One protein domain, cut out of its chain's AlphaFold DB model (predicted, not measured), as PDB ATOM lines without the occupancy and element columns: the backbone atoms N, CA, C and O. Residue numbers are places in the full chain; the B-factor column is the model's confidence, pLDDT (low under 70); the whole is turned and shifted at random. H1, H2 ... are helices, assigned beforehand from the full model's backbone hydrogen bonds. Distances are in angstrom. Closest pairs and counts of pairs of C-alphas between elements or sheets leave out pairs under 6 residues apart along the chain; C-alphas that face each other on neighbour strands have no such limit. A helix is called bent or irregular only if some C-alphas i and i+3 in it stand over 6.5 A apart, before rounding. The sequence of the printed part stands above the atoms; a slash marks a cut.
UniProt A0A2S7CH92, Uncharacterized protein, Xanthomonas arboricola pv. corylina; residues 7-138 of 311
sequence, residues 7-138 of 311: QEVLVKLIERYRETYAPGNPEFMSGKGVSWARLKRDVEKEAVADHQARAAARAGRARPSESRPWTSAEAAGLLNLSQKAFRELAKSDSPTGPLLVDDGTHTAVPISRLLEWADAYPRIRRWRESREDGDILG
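Overview. This is residues 7 to 138 of the 311 residues of an uncharacterized protein of Xanthomonas arboricola pv. corylina (UniProt A0A2S7CH92). Two loose layers of helices lie one over the other: the long helix H3 with H6 and H7 in one, and H1, H4 and H5, crossing one another in turn, in the other. H6 meets the middle part of H3, residues 43 to 51, with its first end and runs away from it, and H4 lies near the middle of the whole, while short H2 is far out near one end of H1. The printed part has 132 residues with seven named helices, H1 to H7 in chain order, and no named strand; the class is all helix. It is compact, with a radius of gyration of the C-alphas of 14.8 A, and spans 39 by 35 by 25 A.

Arrangement. H3, residues 36 to 58, touches H6, residues 111 to 120, with residues 43 to 51 alone; the closest C-alphas are those of Ala 47 and Ser 112, 4.4 A apart. Their lines are only just about perpendicular, at 73 degrees. H6 and H7, residues 122 to 129, only just touch, and only at the corner by their link, with 3 pairs of C-alphas within 8 A; the closest are those of Asp 119 and Arg 125, 4.6 A apart. H4, residues 72 to 78, is close to H6 but not clearly touching, the closest C-alphas being those of Ala 75 and Leu 114, 7.6 A apart. H1, residues 7 to 20, touches H4 about perpendicular, at 89 degrees, with the C-alphas of Val 9 and Gly 77 closest at 4.6 A. H4 also touches H5, residues 83 to 91, about perpendicular at 76 degrees; the closest C-alphas, of Ala 76 and Gln 83, are 5.3 A apart. H1 and H3 are near each other, with 8 pairs of C-alphas within 10 A. H2, residues 26 to 29, touches no helix. Every O i to N i+4 pair is within hydrogen-bond range in H1, H3, H4, H5 and H6; in H7 0 of 4 are, against 2 of 5 O i to N i+3 pairs, and H2 is too short for an O i to N i+4 pair.

Along the chain. H3 is the longest helix, 32.6 A from C-alpha 36 at (96.359, 73.770, 79.900) to C-alpha 58. H1 begins at C-alpha 7, (96.996, 82.165, 67.057), and is 19.9 A long; H6 is 14.2 A long. H7 ends at C-alpha 129, (93.378, 81.683, 84.444), and is only just irregular: C-alphas 125 and 128 are 7.0 A apart.

Size, cuts and confidence. The two C-alphas farthest apart, of Ser 30 and Asp 93, are 42.3 A apart. The printed part has no cut. The links H3 to H4, 13 residues, and H5 to H6, 19 residues, are long. Residues 34 to 35 pair antiparallel with residues 136 to 137, as strands do. The mean pLDDT of the printed part is 81.0, and 18 residues are under 70, among them 62 to 67 and 101 to 107.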
ATOM      1  N   GLN A   7      96.897  83.516  67.605       78.75
ATOM      2  CA  GLN A   7      96.996  82.165  67.057       78.75
ATOM      3  C   GLN A   7      98.431  81.821  66.645       78.75
ATOM      4  O   GLN A   7      98.907  80.718  66.886       78.75
ATOM      5  N   GLU A   8      99.156  82.775  66.067       84.94
ATOM      6  CA  GLU A   8     100.523  82.551  65.595       84.94
ATOM      7  C   GLU A   8     101.504  82.353  66.757       84.94
ATOM      8  O   GLU A   8     102.369  81.479  66.714       84.94
ATOM      9  N   VAL A   9     101.351  83.126  67.834       86.31
ATOM     10  CA  VAL A   9     102.155  82.933  69.050       86.31
ATOM     11  C   VAL A   9     101.785  81.644  69.786       86.31
ATOM     12  O   VAL A   9     102.657  81.025  70.394       86.31
ATOM     13  N   LEU A  10     100.527  81.191  69.694       87.75
ATOM     14  CA  LEU A  10     100.118  79.888  70.216       87.75
ATOM     15  C   LEU A  10     100.830  78.756  69.467       87.75
ATOM     16  O   LEU A  10     101.344  77.845  70.107       87.75
ATOM     17  N   VAL A  11     100.950  78.842  68.139       88.44
ATOM     18  CA  VAL A  11     101.744  77.880  67.355       88.44
ATOM     19  C   VAL A  11     103.189  77.833  67.860       88.44
ATOM     20  O   VAL A  11     103.719  76.745  68.069       88.44
ATOM     21  N   LYS A  12     103.802  78.985  68.164       90.94
ATOM     22  CA  LYS A  12     105.162  79.033  68.736       90.94
ATOM     23  C   LYS A  12     105.266  78.424  70.133       90.94
ATOM     24  O   LYS A  12     106.241  77.731  70.412       90.94
ATOM     25  N   LEU A  13     104.260  78.613  70.987       92.19
ATOM     26  CA  LEU A  13     104.193  77.922  72.279       92.19
ATOM     27  C   LEU A  13     104.145  76.395  72.097       92.19
ATOM     28  O   LEU A  13     104.831  75.670  72.815       92.19
ATOM     29  N   ILE A  14     103.364  75.907  71.131       92.56
ATOM     30  CA  ILE A  14     103.205  74.472  70.864       92.56
ATOM     31  C   ILE A  14     104.444  73.861  70.207       92.56
ATOM     32  O   ILE A  14     104.836  72.758  70.583       92.56
ATOM     33  N   GLU A  15     105.108  74.573  69.296       91.38
ATOM     34  CA  GLU A  15     106.420  74.180  68.761       91.38
ATOM     35  C   GLU A  15     107.444  74.015  69.893       91.38
ATOM     36  O   GLU A  15     108.080  72.967  70.001       91.38
ATOM     37  N   ARG A  16     107.536  74.991  70.810       91.44
ATOM     38  CA  ARG A  16     108.412  74.874  71.984       91.44
ATOM     39  C   ARG A  16     108.027  73.684  72.859       91.44
ATOM     40  O   ARG A  16     108.910  72.949  73.306       91.44
ATOM     41  N   TYR A  17     106.729  73.493  73.117       92.06
ATOM     42  CA  TYR A  17     106.252  72.380  73.938       92.06
ATOM     43  C   TYR A  17     106.669  71.036  73.333       92.06
ATOM     44  O   TYR A  17     107.164  70.158  74.045       92.06
ATOM     45  N   ARG A  18     106.543  70.910  72.005       89.88
ATOM     46  CA  ARG A  18     106.988  69.746  71.237       89.88
ATOM     47  C   ARG A  18     108.470  69.451  71.434       89.88
ATOM     48  O   ARG A  18     108.842  68.306  71.643       89.88
ATOM     49  N   GLU A  19     109.310  70.471  71.368       89.00
ATOM     50  CA  GLU A  19     110.759  70.299  71.475       89.00
ATOM     51  C   GLU A  19     111.216  70.030  72.914       89.00
ATOM     52  O   GLU A  19     112.152  69.266  73.133       89.00
ATOM     53  N   THR A  20     110.556  70.649  73.897       87.19
ATOM     54  CA  THR A  20     111.047  70.693  75.285       87.19
ATOM     55  C   THR A  20     110.426  69.614  76.169       87.19
ATOM     56  O   THR A  20     111.125  69.001  76.973       87.19
ATOM     57  N   TYR A  21     109.119  69.368  76.041       87.25
ATOM     58  CA  TYR A  21     108.380  68.518  76.982       87.25
ATOM     59  C   TYR A  21     107.781  67.267  76.344       87.25
ATOM     60  O   TYR A  21     107.519  66.298  77.056       87.25
ATOM     61  N   ALA A  22     107.576  67.247  75.023       80.75
ATOM     62  CA  ALA A  22     106.928  66.112  74.368       80.75
ATOM     63  C   ALA A  22     107.632  64.756  74.530       80.75
ATOM     64  O   ALA A  22     106.912  63.763  74.635       80.75
ATOM     65  N   PRO A  23     108.973  64.654  74.657       83.56
ATOM     66  CA  PRO A  23     109.608  63.381  75.002       83.56
ATOM     67  C   PRO A  23     109.090  62.770  76.317       83.56
ATOM     68  O   PRO A  23     109.085  61.554  76.471       83.56
ATOM     69  N   GLY A  24     108.618  63.602  77.253       81.69
ATOM     70  CA  GLY A  24     107.978  63.183  78.504       81.69
ATOM     71  C   GLY A  24     106.444  63.150  78.458       81.69
ATOM     72  O   GLY A  24     105.820  62.955  79.501       81.69
ATOM     73  N   ASN A  25     105.830  63.364  77.287       85.19
ATOM     74  CA  ASN A  25     104.380  63.385  77.097       85.19
ATOM     75  C   ASN A  25     103.959  62.569  75.849       85.19
ATOM     76  O   ASN A  25     103.776  63.129  74.761       85.19
ATOM     77  N   PRO A  26     103.746  61.245  76.004       78.25
ATOM     78  CA  PRO A  26     103.296  60.366  74.919       78.25
ATOM     79  C   PRO A  26     101.941  60.764  74.307       78.25
ATOM     80  O   PRO A  26     101.692  60.534  73.122       78.25
ATOM     81  N   GLU A  27     101.053  61.386  75.085       77.12
ATOM     82  CA  GLU A  27      99.746  61.839  74.597       77.12
ATOM     83  C   GLU A  27      99.888  62.995  73.606       77.12
ATOM     84  O   GLU A  27      99.283  62.979  72.533       77.12
ATOM     85  N   PHE A  28     100.759  63.958  73.905       84.31
ATOM     86  CA  PHE A  28     101.067  65.037  72.971       84.31
ATOM     87  C   PHE A  28     101.746  64.502  71.701       84.31
ATOM     88  O   PHE A  28     101.380  64.899  70.594       84.31
ATOM     89  N   MET A  29     102.685  63.558  71.835       81.38
ATOM     90  CA  MET A  29     103.373  62.938  70.690       81.38
ATOM     91  C   MET A  29     102.439  62.133  69.781       81.38
ATOM     92  O   MET A  29     102.635  62.116  68.568       81.38
ATOM     93  N   SER A  30     101.392  61.524  70.344       72.62
ATOM     94  CA  SER A  30     100.317  60.870  69.582       72.62
ATOM     95  C   SER A  30      99.290  61.853  69.000       72.62
ATOM     96  O   SER A  30      98.276  61.439  68.447       72.62
ATOM     97  N   GLY A  31      99.544  63.163  69.099       76.69
ATOM     98  CA  GLY A  31      98.714  64.212  68.514       76.69
ATOM     99  C   GLY A  31      97.478  64.573  69.336       76.69
ATOM    100  O   GLY A  31      96.690  65.405  68.890       76.69
ATOM    101  N   LYS A  32      97.293  64.015  70.542       76.00
ATOM    102  CA  LYS A  32      96.127  64.318  71.397       76.00
ATOM    103  C   LYS A  32      96.128  65.755  71.930       76.00
ATOM    104  O   LYS A  32      95.086  66.218  72.393       76.00
ATOM    105  N   GLY A  33      97.258  66.456  71.808       85.25
ATOM    106  CA  GLY A  33      97.498  67.793  72.345       85.25
ATOM    107  C   GLY A  33      97.974  67.755  73.798       85.25
ATOM    108  O   GLY A  33      98.321  66.700  74.326       85.25
ATOM    109  N   VAL A  34      98.028  68.918  74.439       89.31
ATOM    110  CA  VAL A  34      98.384  69.073  75.856       89.31
ATOM    111  C   VAL A  34      97.316  69.901  76.557       89.31
ATOM    112  O   VAL A  34      96.927  70.953  76.052       89.31
ATOM    113  N   SER A  35      96.838  69.445  77.717       87.56
ATOM    114  CA  SER A  35      95.909  70.240  78.523       87.56
ATOM    115  C   SER A  35      96.591  71.463  79.124       87.56
ATOM    116  O   SER A  35      97.772  71.421  79.487       87.56
ATOM    117  N   TRP A  36      95.844  72.552  79.288       88.69
ATOM    118  CA  TRP A  36      96.359  73.770  79.900       88.69
ATOM    119  C   TRP A  36      96.903  73.516  81.309       88.69
ATOM    120  O   TRP A  36      97.996  73.979  81.644       88.69
ATOM    121  N   ALA A  37      96.210  72.697  82.106       88.94
ATOM    122  CA  ALA A  37      96.685  72.273  83.421       88.94
ATOM    123  C   ALA A  37      98.051  71.572  83.360       88.94
ATOM    124  O   ALA A  37      98.929  71.831  84.190       88.94
ATOM    125  N   ARG A  38      98.254  70.689  82.374       91.12
ATOM    126  CA  ARG A  38      99.524  69.978  82.209       91.12
ATOM    127  C   ARG A  38     100.634  70.917  81.748       91.12
ATOM    128  O   ARG A  38     101.712  70.883  82.335       91.12
ATOM    129  N   LEU A  39     100.358  71.774  80.764       92.88
ATOM    130  CA  LEU A  39     101.321  72.755  80.265       92.88
ATOM    131  C   LEU A  39     101.791  73.683  81.391       92.88
ATOM    132  O   LEU A  39     102.996  73.855  81.553       92.88
ATOM    133  N   LYS A  40     100.874  74.213  82.215       92.88
ATOM    134  CA  LYS A  40     101.226  75.025  83.394       92.88
ATOM    135  C   LYS A  40     102.191  74.291  84.320       92.88
ATOM    136  O   LYS A  40     103.227  74.842  84.676       92.88
ATOM    137  N   ARG A  41     101.887  73.032  84.653       92.06
ATOM    138  CA  ARG A  41     102.731  72.205  85.527       92.06
ATOM    139  C   ARG A  41     104.130  71.983  84.947       92.06
ATOM    140  O   ARG A  41     105.110  72.076  85.681       92.06
ATOM    141  N   ASP A  42     104.229  71.677  83.654       92.88
ATOM    142  CA  ASP A  42     105.514  71.447  82.985       92.88
ATOM    143  C   ASP A  42     106.352  72.746  82.940       92.88
ATOM    144  O   ASP A  42     107.545  72.723  83.252       92.88
ATOM    145  N   VAL A  43     105.715  73.892  82.664       92.44
ATOM    146  CA  VAL A  43     106.352  75.222  82.665       92.44
ATOM    147  C   VAL A  43     106.809  75.640  84.064       92.44
ATOM    148  O   VAL A  43     107.925  76.130  84.229       92.44
ATOM    149  N   GLU A  44     105.988  75.432  85.093       92.19
ATOM    150  CA  GLU A  44     106.354  75.730  86.484       92.19
ATOM    151  C   GLU A  44     107.526  74.857  86.949       92.19
ATOM    152  O   GLU A  44     108.441  75.346  87.614       92.19
ATOM    153  N   LYS A  45     107.558  73.585  86.535       91.69
ATOM    154  CA  LYS A  45     108.693  72.694  86.798       91.69
ATOM    155  C   LYS A  45     109.978  73.194  86.125       91.69
ATOM    156  O   LYS A  45     111.027  73.187  86.772       91.69
ATOM    157  N   GLU A  46     109.911  73.653  84.871       90.44
ATOM    158  CA  GLU A  46     111.056  74.282  84.187       90.44
ATOM    159  C   GLU A  46     111.513  75.547  84.925       90.44
ATOM    160  O   GLU A  46     112.707  75.729  85.151       90.44
ATOM    161  N   ALA A  47     110.575  76.393  85.363       90.00
ATOM    162  CA  ALA A  47     110.878  77.629  86.078       90.00
ATOM    163  C   ALA A  47     111.604  77.393  87.406       90.00
ATOM    164  O   ALA A  47     112.571  78.093  87.711       90.00
ATOM    165  N   VAL A  48     111.178  76.390  88.179       90.19
ATOM    166  CA  VAL A  48     111.850  76.002  89.428       90.19
ATOM    167  C   VAL A  48     113.270  75.509  89.150       90.19
ATOM    168  O   VAL A  48     114.205  75.935  89.834       90.19
ATOM    169  N   ALA A  49     113.453  74.660  88.135       87.56
ATOM    170  CA  ALA A  49     114.769  74.150  87.757       87.56
ATOM    171  C   ALA A  49     115.710  75.275  87.279       87.56
ATOM    172  O   ALA A  49     116.852  75.355  87.735       87.56
ATOM    173  N   ASP A  50     115.223  76.189  86.432       87.06
ATOM    174  CA  ASP A  50     115.979  77.355  85.955       87.06
ATOM    175  C   ASP A  50     116.370  78.287  87.115       87.06
ATOM    176  O   ASP A  50     117.524  78.707  87.215       87.06
ATOM    177  N   HIS A  51     115.453  78.559  88.053       86.81
ATOM    178  CA  HIS A  51     115.749  79.368  89.239       86.81
ATOM    179  C   HIS A  51     116.856  78.738  90.102       86.81
ATOM    180  O   HIS A  51     117.806  79.423  90.494       86.81
ATOM    181  N   GLN A  52     116.777  77.430  90.363       86.62
ATOM    182  CA  GLN A  52     117.790  76.705  91.135       86.62
ATOM    183  C   GLN A  52     119.154  76.697  90.435       86.62
ATOM    184  O   GLN A  52     120.168  76.997  91.070       86.62
ATOM    185  N   ALA A  53     119.188  76.424  89.128       84.06
ATOM    186  CA  ALA A  53     120.419  76.430  88.342       84.06
ATOM    187  C   ALA A  53     121.087  77.814  88.344       84.06
ATOM    188  O   ALA A  53     122.301  77.930  88.515       84.06
ATOM    189  N   ARG A  54     120.298  78.891  88.242       79.75
ATOM    190  CA  ARG A  54     120.793  80.275  88.323       79.75
ATOM    191  C   ARG A  54     121.327  80.631  89.699       79.75
ATOM    192  O   ARG A  54     122.381  81.258  89.791       79.75
ATOM    193  N   ALA A  55     120.623  80.247  90.761       83.38
ATOM    194  CA  ALA A  55     121.081  80.466  92.128       83.38
ATOM    195  C   ALA A  55     122.406  79.728  92.389       83.38
ATOM    196  O   ALA A  55     123.339  80.311  92.941       83.38
ATOM    197  N   ALA A  56     122.525  78.483  91.920       80.81
ATOM    198  CA  ALA A  56     123.751  77.698  92.017       80.81
ATOM    199  C   ALA A  56     124.904  78.304  91.200       80.81
ATOM    200  O   ALA A  56     126.022  78.394  91.709       80.81
ATOM    201  N   ALA A  57     124.639  78.778  89.978       81.19
ATOM    202  CA  ALA A  57     125.632  79.451  89.142       81.19
ATOM    203  C   ALA A  57     126.123  80.766  89.770       81.19
ATOM    204  O   ALA A  57     127.326  81.009  89.827       81.19
ATOM    205  N   ARG A  58     125.217  81.587  90.328       80.94
ATOM    206  CA  ARG A  58     125.577  82.811  91.073       80.94
ATOM    207  C   ARG A  58     126.408  82.516  92.320       80.94
ATOM    208  O   ARG A  58     127.285  83.297  92.665       80.94
ATOM    209  N   ALA A  59     126.156  81.384  92.973       81.06
ATOM    210  CA  ALA A  59     126.940  80.908  94.109       81.06
ATOM    211  C   ALA A  59     128.266  80.228  93.703       81.06
ATOM    212  O   ALA A  59     128.963  79.711  94.573       81.06
ATOM    213  N   GLY A  60     128.599  80.173  92.404       75.81
ATOM    214  CA  GLY A  60     129.804  79.518  91.883       75.81
ATOM    215  C   GLY A  60     129.799  77.988  91.994       75.81
ATOM    216  O   GLY A  60     130.844  77.362  91.857       75.81
ATOM    217  N   ARG A  61     128.641  77.370  92.268       71.25
ATOM    218  CA  ARG A  61     128.507  75.931  92.566       71.25
ATOM    219  C   ARG A  61     128.187  75.067  91.346       71.25
ATOM    220  O   ARG A  61     128.296  73.849  91.435       71.25
ATOM    221  N   ALA A  62     127.757  75.666  90.238       69.12
ATOM    222  CA  ALA A  62     127.335  74.939  89.042       69.12
ATOM    223  C   ALA A  62     127.575  75.746  87.760       69.12
ATOM    224  O   ALA A  62     127.733  76.968  87.797       69.12
ATOM    225  N   ARG A  63     127.569  75.051  86.616       61.22
ATOM    226  CA  ARG A  63     127.506  75.692  85.297       61.22
ATOM    227  C   ARG A  63     126.152  76.403  85.106       61.22
ATOM    228  O   ARG A  63     125.177  76.020  85.754       61.22
ATOM    229  N   PRO A  64     126.086  77.436  84.242       60.50
ATOM    230  CA  PRO A  64     124.829  78.099  83.897       60.50
ATOM    231  C   PRO A  64     123.770  77.105  83.408       60.50
ATOM    232  O   PRO A  64     124.114  76.093  82.804       60.50
ATOM    233  N   SER A  65     122.494  77.415  83.661       62.00
ATOM    234  CA  SER A  65     121.352  76.601  83.222       62.00
ATOM    235  C   SER A  65     121.429  76.269  81.726       62.00
ATOM    236  O   SER A  65     121.603  77.172  80.908       62.00
ATOM    237  N   GLU A  66     121.241  74.994  81.376       60.75
ATOM    238  CA  GLU A  66     121.115  74.521  79.987       60.75
ATOM    239  C   GLU A  66     119.704  74.741  79.414       60.75
ATOM    240  O   GLU A  66     119.454  74.446  78.246       60.75
ATOM    241  N   SER A  67     118.759  75.266  80.209       66.00
ATOM    242  CA  SER A  67     117.395  75.516  79.740       66.00
ATOM    243  C   SER A  67     117.405  76.497  78.567       66.00
ATOM    244  O   SER A  67     117.824  77.652  78.720       66.00
ATOM    245  N   ARG A  68     116.899  76.059  77.407       79.38
ATOM    246  CA  ARG A  68     116.746  76.913  76.226       79.38
ATOM    247  C   ARG A  68     115.945  78.167  76.606       79.38
ATOM    248  O   ARG A  68     114.818  78.030  77.085       79.38
ATOM    249  N   PRO A  69     116.456  79.381  76.352       82.31
ATOM    250  CA  PRO A  69     115.708  80.599  76.634       82.31
ATOM    251  C   PRO A  69     114.383  80.666  75.870       82.31
ATOM    252  O   PRO A  69     114.248  80.096  74.786       82.31
ATOM    253  N   TRP A  70     113.407  81.376  76.429       89.12
ATOM    254  CA  TRP A  70     112.123  81.641  75.789       89.12
ATOM    255  C   TRP A  70     112.238  82.815  74.826       89.12
ATOM    256  O   TRP A  70     112.811  83.858  75.155       89.12
ATOM    257  N   THR A  71     111.675  82.666  73.630       88.75
ATOM    258  CA  THR A  71     111.544  83.787  72.688       88.75
ATOM    259  C   THR A  71     110.350  84.670  73.056       88.75
ATOM    260  O   THR A  71     109.419  84.227  73.732       88.75
ATOM    261  N   SER A  72     110.305  85.914  72.563       87.19
ATOM    262  CA  SER A  72     109.150  86.795  72.810       87.19
ATOM    263  C   SER A  72     107.830  86.208  72.290       87.19
ATOM    264  O   SER A  72     106.779  86.502  72.844       87.19
ATOM    265  N   ALA A  73     107.870  85.410  71.216       88.12
ATOM    266  CA  ALA A  73     106.681  84.761  70.663       88.12
ATOM    267  C   ALA A  73     106.199  83.608  71.554       88.12
ATOM    268  O   ALA A  73     105.012  83.526  71.853       88.12
ATOM    269  N   GLU A  74     107.119  82.764  72.027       91.19
ATOM    270  CA  GLU A  74     106.815  81.682  72.974       91.19
ATOM    271  C   GLU A  74     106.238  82.249  74.285       91.19
ATOM    272  O   GLU A  74     105.204  81.787  74.767       91.19
ATOM    273  N   ALA A  75     106.861  83.307  74.823       89.75
ATOM    274  CA  ALA A  75     106.411  83.989  76.037       89.75
ATOM    275  C   ALA A  75     105.038  84.659  75.857       89.75
ATOM    276  O   ALA A  75     104.171  84.538  76.722       89.75
ATOM    277  N   ALA A  76     104.799  85.318  74.718       88.06
ATOM    278  CA  ALA A  76     103.493  85.890  74.400       88.06
ATOM    279  C   ALA A  76     102.399  84.813  74.300       88.06
ATOM    280  O   ALA A  76     101.303  85.004  74.831       88.06
ATOM    281  N   GLY A  77     102.712  83.666  73.683       88.00
ATOM    282  CA  GLY A  77     101.804  82.523  73.587       88.00
ATOM    283  C   GLY A  77     101.411  81.975  74.960       88.00
ATOM    284  O   GLY A  77     100.219  81.776  75.223       88.00
ATOM    285  N   LEU A  78     102.392  81.808  75.858       90.62
ATOM    286  CA  LEU A  78     102.167  81.391  77.248       90.62
ATOM    287  C   LEU A  78     101.225  82.361  77.973       90.62
ATOM    288  O   LEU A  78     100.250  81.940  78.589       90.62
ATOM    289  N   LEU A  79     101.475  83.664  77.841       88.25
ATOM    290  CA  LEU A  79     100.713  84.712  78.522       88.25
ATOM    291  C   LEU A  79      99.378  85.066  77.843       88.25
ATOM    292  O   LEU A  79      98.660  85.940  78.325       88.25
ATOM    293  N   ASN A  80      99.029  84.397  76.737       85.94
ATOM    294  CA  ASN A  80      97.823  84.656  75.943       85.94
ATOM    295  C   ASN A  80      97.714  86.112  75.422       85.94
ATOM    296  O   ASN A  80      96.636  86.720  75.399       85.94
ATOM    297  N   LEU A  81      98.846  86.674  74.985       83.56
ATOM    298  CA  LEU A  81      98.990  88.025  74.420       83.56
ATOM    299  C   LEU A  81      99.442  87.957  72.958       83.56
ATOM    300  O   LEU A  81     100.014  86.959  72.547       83.56
ATOM    301  N   SER A  82      99.266  89.025  72.171       81.69
ATOM    302  CA  SER A  82      99.999  89.140  70.897       81.69
ATOM    303  C   SER A  82     101.485  89.416  71.155       81.69
ATOM    304  O   SER A  82     101.846  89.975  72.197       81.69
ATOM    305  N   GLN A  83     102.365  89.074  70.205       85.38
ATOM    306  CA  GLN A  83     103.808  89.305  70.372       85.38
ATOM    307  C   GLN A  83     104.122  90.797  70.549       85.38
ATOM    308  O   GLN A  83     104.981  91.162  71.356       85.38
ATOM    309  N   LYS A  84     103.398  91.661  69.830       82.50
ATOM    310  CA  LYS A  84     103.494  93.117  69.961       82.50
ATOM    311  C   LYS A  84     103.115  93.587  71.367       82.50
ATOM    312  O   LYS A  84     103.898  94.293  71.993       82.50
ATOM    313  N   ALA A  85     101.965  93.152  71.890       81.00
ATOM    314  CA  ALA A  85     101.513  93.535  73.230       81.00
ATOM    315  C   ALA A  85     102.483  93.062  74.322       81.00
ATOM    316  O   ALA A  85     102.779  93.812  75.249       81.00
ATOM    317  N   PHE A  86     103.021  91.844  74.188       84.69
ATOM    318  CA  PHE A  86     104.056  91.346  75.090       84.69
ATOM    319  C   PHE A  86     105.304  92.235  75.070       84.69
ATOM    320  O   PHE A  86     105.782  92.616  76.130       84.69
ATOM    321  N   ARG A  87     105.823  92.593  73.888       82.25
ATOM    322  CA  ARG A  87     107.039  93.416  73.767       82.25
ATOM    323  C   ARG A  87     106.882  94.806  74.372       82.25
ATOM    324  O   ARG A  87     107.807  95.261  75.029       82.25
ATOM    325  N   GLU A  88     105.737  95.453  74.176       81.25
ATOM    326  CA  GLU A  88     105.458  96.762  74.781       81.25
ATOM    327  C   GLU A  88     105.433  96.678  76.314       81.25
ATOM    328  O   GLU A  88     106.095  97.457  76.995       81.25
ATOM    329  N   LEU A  89     104.743  95.676  76.870       80.69
ATOM    330  CA  LEU A  89     104.682  95.467  78.321       80.69
ATOM    331  C   LEU A  89     106.029  95.043  78.913       80.69
ATOM    332  O   LEU A  89     106.396  95.447  80.010       80.69
ATOM    333  N   ALA A  90     106.793  94.223  78.201       80.06
ATOM    334  CA  ALA A  90     108.070  93.716  78.683       80.06
ATOM    335  C   ALA A  90     109.142  94.815  78.819       80.06
ATOM    336  O   ALA A  90     110.112  94.619  79.556       80.06
ATOM    337  N   LYS A  91     108.950  95.962  78.149       78.12
ATOM    338  CA  LYS A  91     109.776  97.172  78.276       78.12
ATOM    339  C   LYS A  91     109.290  98.128  79.365       78.12
ATOM    340  O   LYS A  91     110.059  98.986  79.785       78.12
ATOM    341  N   SER A  92     108.029  98.029  79.797       72.06
ATOM    342  CA  SER A  92     107.499  98.939  80.811       72.06
ATOM    343  C   SER A  92     108.069  98.630  82.193       72.06
ATOM    344  O   SER A  92     108.335  97.471  82.535       72.06
ATOM    345  N   ASP A  93     108.211  99.680  83.002       65.50
ATOM    346  CA  ASP A  93     108.677  99.553  84.378       65.50
ATOM    347  C   ASP A  93     107.748  98.648  85.186       65.50
ATOM    348  O   ASP A  93     106.539  98.866  85.279       65.50
ATOM    349  N   SER A  94     108.346  97.612  85.772       68.94
ATOM    350  CA  SER A  94     107.679  96.664  86.656       68.94
ATOM    351  C   SER A  94     108.269  96.729  88.056       68.94
ATOM    352  O   SER A  94     109.426  97.129  88.202       68.94
ATOM    353  N   PRO A  95     107.562  96.228  89.083       73.75
ATOM    354  CA  PRO A  95     108.132  96.080  90.424       73.75
ATOM    355  C   PRO A  95     109.430  95.254  90.469       73.75
ATOM    356  O   PRO A  95     110.202  95.373  91.412       73.75
ATOM    357  N   THR A  96     109.681  94.426  89.452       76.44
ATOM    358  CA  THR A  96     110.890  93.594  89.317       76.44
ATOM    359  C   THR A  96     111.869  94.137  88.265       76.44
ATOM    360  O   THR A  96     112.800  93.439  87.871       76.44
ATOM    361  N   GLY A  97     111.648  95.360  87.770       77.31
ATOM    362  CA  GLY A  97     112.355  95.957  86.633       77.31
ATOM    363  C   GLY A  97     111.851  95.467  85.266       77.31
ATOM    364  O   GLY A  97     111.035  94.535  85.203       77.31
ATOM    365  N   PRO A  98     112.297  96.083  84.158       76.38
ATOM    366  CA  PRO A  98     111.934  95.648  82.812       76.38
ATOM    367  C   PRO A  98     112.398  94.207  82.550       76.38
ATOM    368  O   PRO A  98     113.404  93.736  83.091       76.38
ATOM    369  N   LEU A  99     111.633  93.477  81.737       79.06
ATOM    370  CA  LEU A  99     111.982  92.117  81.312       79.06
ATOM    371  C   LEU A  99     112.917  92.144  80.101       79.06
ATOM    372  O   LEU A  99     113.794  91.291  79.980       79.06
ATOM    373  N   LEU A 100     112.725  93.129  79.221       76.56
ATOM    374  CA  LEU A 100     113.549  93.385  78.048       76.56
ATOM    375  C   LEU A 100     114.217  94.750  78.202       76.56
ATOM    376  O   LEU A 100     113.534  95.750  78.395       76.56
ATOM    377  N   VAL A 101     115.547  94.768  78.125       64.31
ATOM    378  CA  VAL A 101     116.356  95.990  78.285       64.31
ATOM    379  C   VAL A 101     116.668  96.644  76.928       64.31
ATOM    380  O   VAL A 101     116.964  97.829  76.895       64.31
ATOM    381  N   ASP A 102     116.518  95.911  75.815       58.28
ATOM    382  CA  ASP A 102     116.789  96.382  74.447       58.28
ATOM    383  C   ASP A 102     115.741  95.903  73.423       58.28
ATOM    384  O   ASP A 102     115.097  94.865  73.599       58.28
ATOM    385  N   ASP A 103     115.655  96.613  72.289       53.88
ATOM    386  CA  ASP A 103     114.818  96.306  71.109       53.88
ATOM    387  C   ASP A 103     115.291  95.088  70.290       53.88
ATOM    388  O   ASP A 103     114.755  94.790  69.216       53.88
ATOM    389  N   GLY A 104     116.287  94.353  70.791       53.91
ATOM    390  CA  GLY A 104     116.819  93.161  70.144       53.91
ATOM    391  C   GLY A 104     115.715  92.147  69.841       53.91
ATOM    392  O   GLY A 104     115.087  91.589  70.738       53.91
ATOM    393  N   THR A 105     115.514  91.859  68.555       51.47
ATOM    394  CA  THR A 105     114.487  90.956  68.005       51.47
ATOM    395  C   THR A 105     114.562  89.510  68.518       51.47
ATOM    396  O   THR A 105     113.583  88.775  68.365       51.47
ATOM    397  N   HIS A 106     115.672  89.130  69.161       52.00
ATOM    398  CA  HIS A 106     115.978  87.793  69.681       52.00
ATOM    399  C   HIS A 106     116.391  87.811  71.160       52.00
ATOM    400  O   HIS A 106     117.329  87.125  71.561       52.00
ATOM    401  N   THR A 107     115.722  88.610  71.989       60.53
ATOM    402  CA  THR A 107     116.000  88.610  73.427       60.53
ATOM    403  C   THR A 107     115.555  87.287  74.052       60.53
ATOM    404  O   THR A 107     114.369  86.972  74.142       60.53
ATOM    405  N   ALA A 108     116.547  86.496  74.442       70.12
ATOM    406  CA  ALA A 108     116.419  85.252  75.178       70.12
ATOM    407  C   ALA A 108     115.914  85.529  76.604       70.12
ATOM    408  O   ALA A 108     116.659  86.049  77.435       70.12
ATOM    409  N   VAL A 109     114.659  85.180  76.899       83.19
ATOM    410  CA  VAL A 109     114.051  85.399  78.216       83.19
ATOM    411  C   VAL A 109     114.111  84.115  79.048       83.19
ATOM    412  O   VAL A 109     113.613  83.075  78.622       83.19
ATOM    413  N   PRO A 110     114.693  84.140  80.249       86.94
ATOM    414  CA  PRO A 110     114.644  82.998  81.152       86.94
ATOM    415  C   PRO A 110     113.243  82.754  81.698       86.94
ATOM    416  O   PRO A 110     112.576  83.711  82.089       86.94
ATOM    417  N   ILE A 111     112.819  81.495  81.807       90.19
ATOM    418  CA  ILE A 111     111.458  81.189  82.257       90.19
ATOM    419  C   ILE A 111     111.207  81.593  83.710       90.19
ATOM    420  O   ILE A 111     110.157  82.154  84.010       90.19
ATOM    421  N   SER A 112     112.188  81.411  84.601       88.25
ATOM    422  CA  SER A 112     112.063  81.837  86.000       88.25
ATOM    423  C   SER A 112     111.833  83.346  86.102       88.25
ATOM    424  O   SER A 112     110.952  83.801  86.827       88.25
ATOM    425  N   ARG A 113     112.571  84.117  85.293       88.00
ATOM    426  CA  ARG A 113     112.449  85.574  85.208       88.00
ATOM    427  C   ARG A 113     111.128  86.002  84.564       88.00
ATOM    428  O   ARG A 113     110.526  86.968  85.023       88.00
ATOM    429  N   LEU A 114     110.675  85.299  83.524       90.00
ATOM    430  CA  LEU A 114     109.388  85.557  82.872       90.00
ATOM    431  C   LEU A 114     108.225  85.390  83.855       90.00
ATOM    432  O   LEU A 114     107.356  86.257  83.903       90.00
ATOM    433  N   LEU A 115     108.209  84.303  84.633       90.75
ATOM    434  CA  LEU A 115     107.137  84.046  85.597       90.75
ATOM    435  C   LEU A 115     107.179  85.015  86.781       90.75
ATOM    436  O   LEU A 115     106.136  85.531  87.166       90.75
ATOM    437  N   GLU A 116     108.368  85.330  87.302       89.12
ATOM    438  CA  GLU A 116     108.545  86.355  88.339       89.12
ATOM    439  C   GLU A 116     108.005  87.719  87.876       89.12
ATOM    440  O   GLU A 116     107.240  88.376  88.585       89.12
ATOM    441  N   TRP A 117     108.361  88.130  86.657       88.44
ATOM    442  CA  TRP A 117     107.852  89.355  86.043       88.44
ATOM    443  C   TRP A 117     106.330  89.304  85.852       88.44
ATOM    444  O   TRP A 117     105.632  90.253  86.208       88.44
ATOM    445  N   ALA A 118     105.794  88.188  85.350       86.81
ATOM    446  CA  ALA A 118     104.360  87.997  85.145       86.81
ATOM    447  C   ALA A 118     103.564  88.078  86.459       86.81
ATOM    448  O   ALA A 118     102.489  88.677  86.484       86.81
ATOM    449  N   ASP A 119     104.099  87.523  87.549       85.69
ATOM    450  CA  ASP A 119     103.469  87.537  88.870       85.69
ATOM    451  C   ASP A 119     103.459  88.936  89.505       85.69
ATOM    452  O   ASP A 119     102.525  89.272  90.242       85.69
ATOM    453  N   ALA A 120     104.432  89.783  89.161       79.44
ATOM    454  CA  ALA A 120     104.488  91.179  89.591       79.44
ATOM    455  C   ALA A 120     103.499  92.100  88.846       79.44
ATOM    456  O   ALA A 120     103.208  93.197  89.328       79.44
ATOM    457  N   TYR A 121     102.950  91.674  87.700       72.31
ATOM    458  CA  TYR A 121     101.962  92.434  86.926       72.31
ATOM    459  C   TYR A 121     100.536  91.905  87.145       72.31
ATOM    460  O   TYR A 121     100.196  90.856  86.604       72.31
ATOM    461  N   PRO A 122      99.623  92.646  87.805       69.38
ATOM    462  CA  PRO A 122      98.273  92.152  88.110       69.38
ATOM    463  C   PRO A 122      97.466  91.679  86.892       69.38
ATOM    464  O   PRO A 122      96.732  90.697  86.975       69.38
ATOM    465  N   ARG A 123      97.615  92.359  85.745       68.31
ATOM    466  CA  ARG A 123      96.945  91.985  84.487       68.31
ATOM    467  C   ARG A 123      97.536  90.731  83.850       68.31
ATOM    468  O   ARG A 123      96.812  90.007  83.179       68.31
ATOM    469  N   ILE A 124      98.830  90.490  84.052       76.69
ATOM    470  CA  ILE A 124      99.536  89.351  83.467       76.69
ATOM    471  C   ILE A 124      99.458  88.143  84.384       76.69
ATOM    472  O   ILE A 124      99.260  87.055  83.876       76.69
ATOM    473  N   ARG A 125      99.493  88.307  85.708       67.38
ATOM    474  CA  ARG A 125      99.379  87.238  86.716       67.38
ATOM    475  C   ARG A 125      98.203  86.285  86.476       67.38
ATOM    476  O   ARG A 125      98.321  85.087  86.728       67.38
ATOM    477  N   ARG A 126      97.098  86.800  85.925       73.69
ATOM    478  CA  ARG A 126      95.912  86.026  85.518       73.69
ATOM    479  C   ARG A 126      96.123  85.148  84.285       73.69
ATOM    480  O   ARG A 126      95.205  84.458  83.869       73.69
ATOM    481  N   TRP A 127      97.314  85.117  83.695       79.75
ATOM    482  CA  TRP A 127      97.619  84.251  82.560       79.75
ATOM    483  C   TRP A 127      97.332  82.776  82.878       79.75
ATOM    484  O   TRP A 127      96.858  82.051  82.006       79.75
ATOM    485  N   ARG A 128      97.515  82.344  84.136       80.56
ATOM    486  CA  ARG A 128      97.172  80.986  84.599       80.56
ATOM    487  C   ARG A 128      95.679  80.664  84.485       80.56
ATOM    488  O   ARG A 128      95.336  79.494  84.321       80.56
ATOM    489  N   GLU A 129      94.843  81.696  84.546       79.88
ATOM    490  CA  GLU A 129      93.378  81.683  84.444       79.88
ATOM    491  C   GLU A 129      92.900  82.078  83.036       79.88
ATOM    492  O   GLU A 129      91.706  82.157  82.780       79.88
ATOM    493  N   SER A 130      93.818  82.362  82.101       74.25
ATOM    494  CA  SER A 130      93.461  82.844  80.757       74.25
ATOM    495  C   SER A 130      92.821  81.782  79.858       74.25
ATOM    496  O   SER A 130      92.427  82.108  78.737       74.25
ATOM    497  N   ARG A 131      92.796  80.533  80.333       81.19
ATOM    498  CA  ARG A 131      92.282  79.319  79.698       81.19
ATOM    499  C   ARG A 131      91.764  78.388  80.787       81.19
ATOM    500  O   ARG A 131      92.278  78.423  81.912       81.19
ATOM    501  N   GLU A 132      90.792  77.557  80.447       79.94
ATOM    502  CA  GLU A 132      90.296  76.529  81.353       79.94
ATOM    503  C   GLU A 132      91.320  75.400  81.478       79.94
ATOM    504  O   GLU A 132      92.047  75.086  80.539       79.94
ATOM    505  N   ASP A 133      91.391  74.757  82.640       77.62
ATOM    506  CA  ASP A 133      92.364  73.686  82.892       77.62
ATOM    507  C   ASP A 133      92.215  72.493  81.935       77.62
ATOM    508  O   ASP A 133      93.206  71.814  81.636       77.62
ATOM    509  N   GLY A 134      90.994  72.275  81.435       72.50
ATOM    510  CA  GLY A 134      90.652  71.262  80.442       72.50
ATOM    511  C   GLY A 134      90.967  71.642  78.992       72.50
ATOM    512  O   GLY A 134      90.954  70.751  78.145       72.50
ATOM    513  N   ASP A 135      91.295  72.907  78.695       78.06
ATOM    514  CA  ASP A 135      91.573  73.355  77.326       78.06
ATOM    515  C   ASP A 135      92.766  72.593  76.746       78.06
ATOM    516  O   ASP A 135      93.865  72.596  77.308       78.06
ATOM    517  N   ILE A 136      92.563  71.949  75.597       81.88
ATOM    518  CA  ILE A 136      93.592  71.148  74.933       81.88
ATOM    519  C   ILE A 136      94.241  71.957  73.814       81.88
ATOM    520  O   ILE A 136      93.591  72.343  72.844       81.88
ATOM    521  N   LEU A 137      95.550  72.169  73.915       85.38
ATOM    522  CA  LEU A 137      96.332  72.936  72.954       85.38
ATOM    523  C   LEU A 137      97.165  72.022  72.051       85.38
ATOM    524  O   LEU A 137      97.680  70.991  72.487       85.38
ATOM    525  N   GLY A 138      97.334  72.414  70.786       82.50
ATOM    526  CA  GLY A 138      98.199  71.698  69.841       82.50
ATOM    527  C   GLY A 138      97.702  70.303  69.450       82.50
ATOM    528  O   GLY A 138      98.505  69.475  69.026       82.50
TER     529      GLY A 138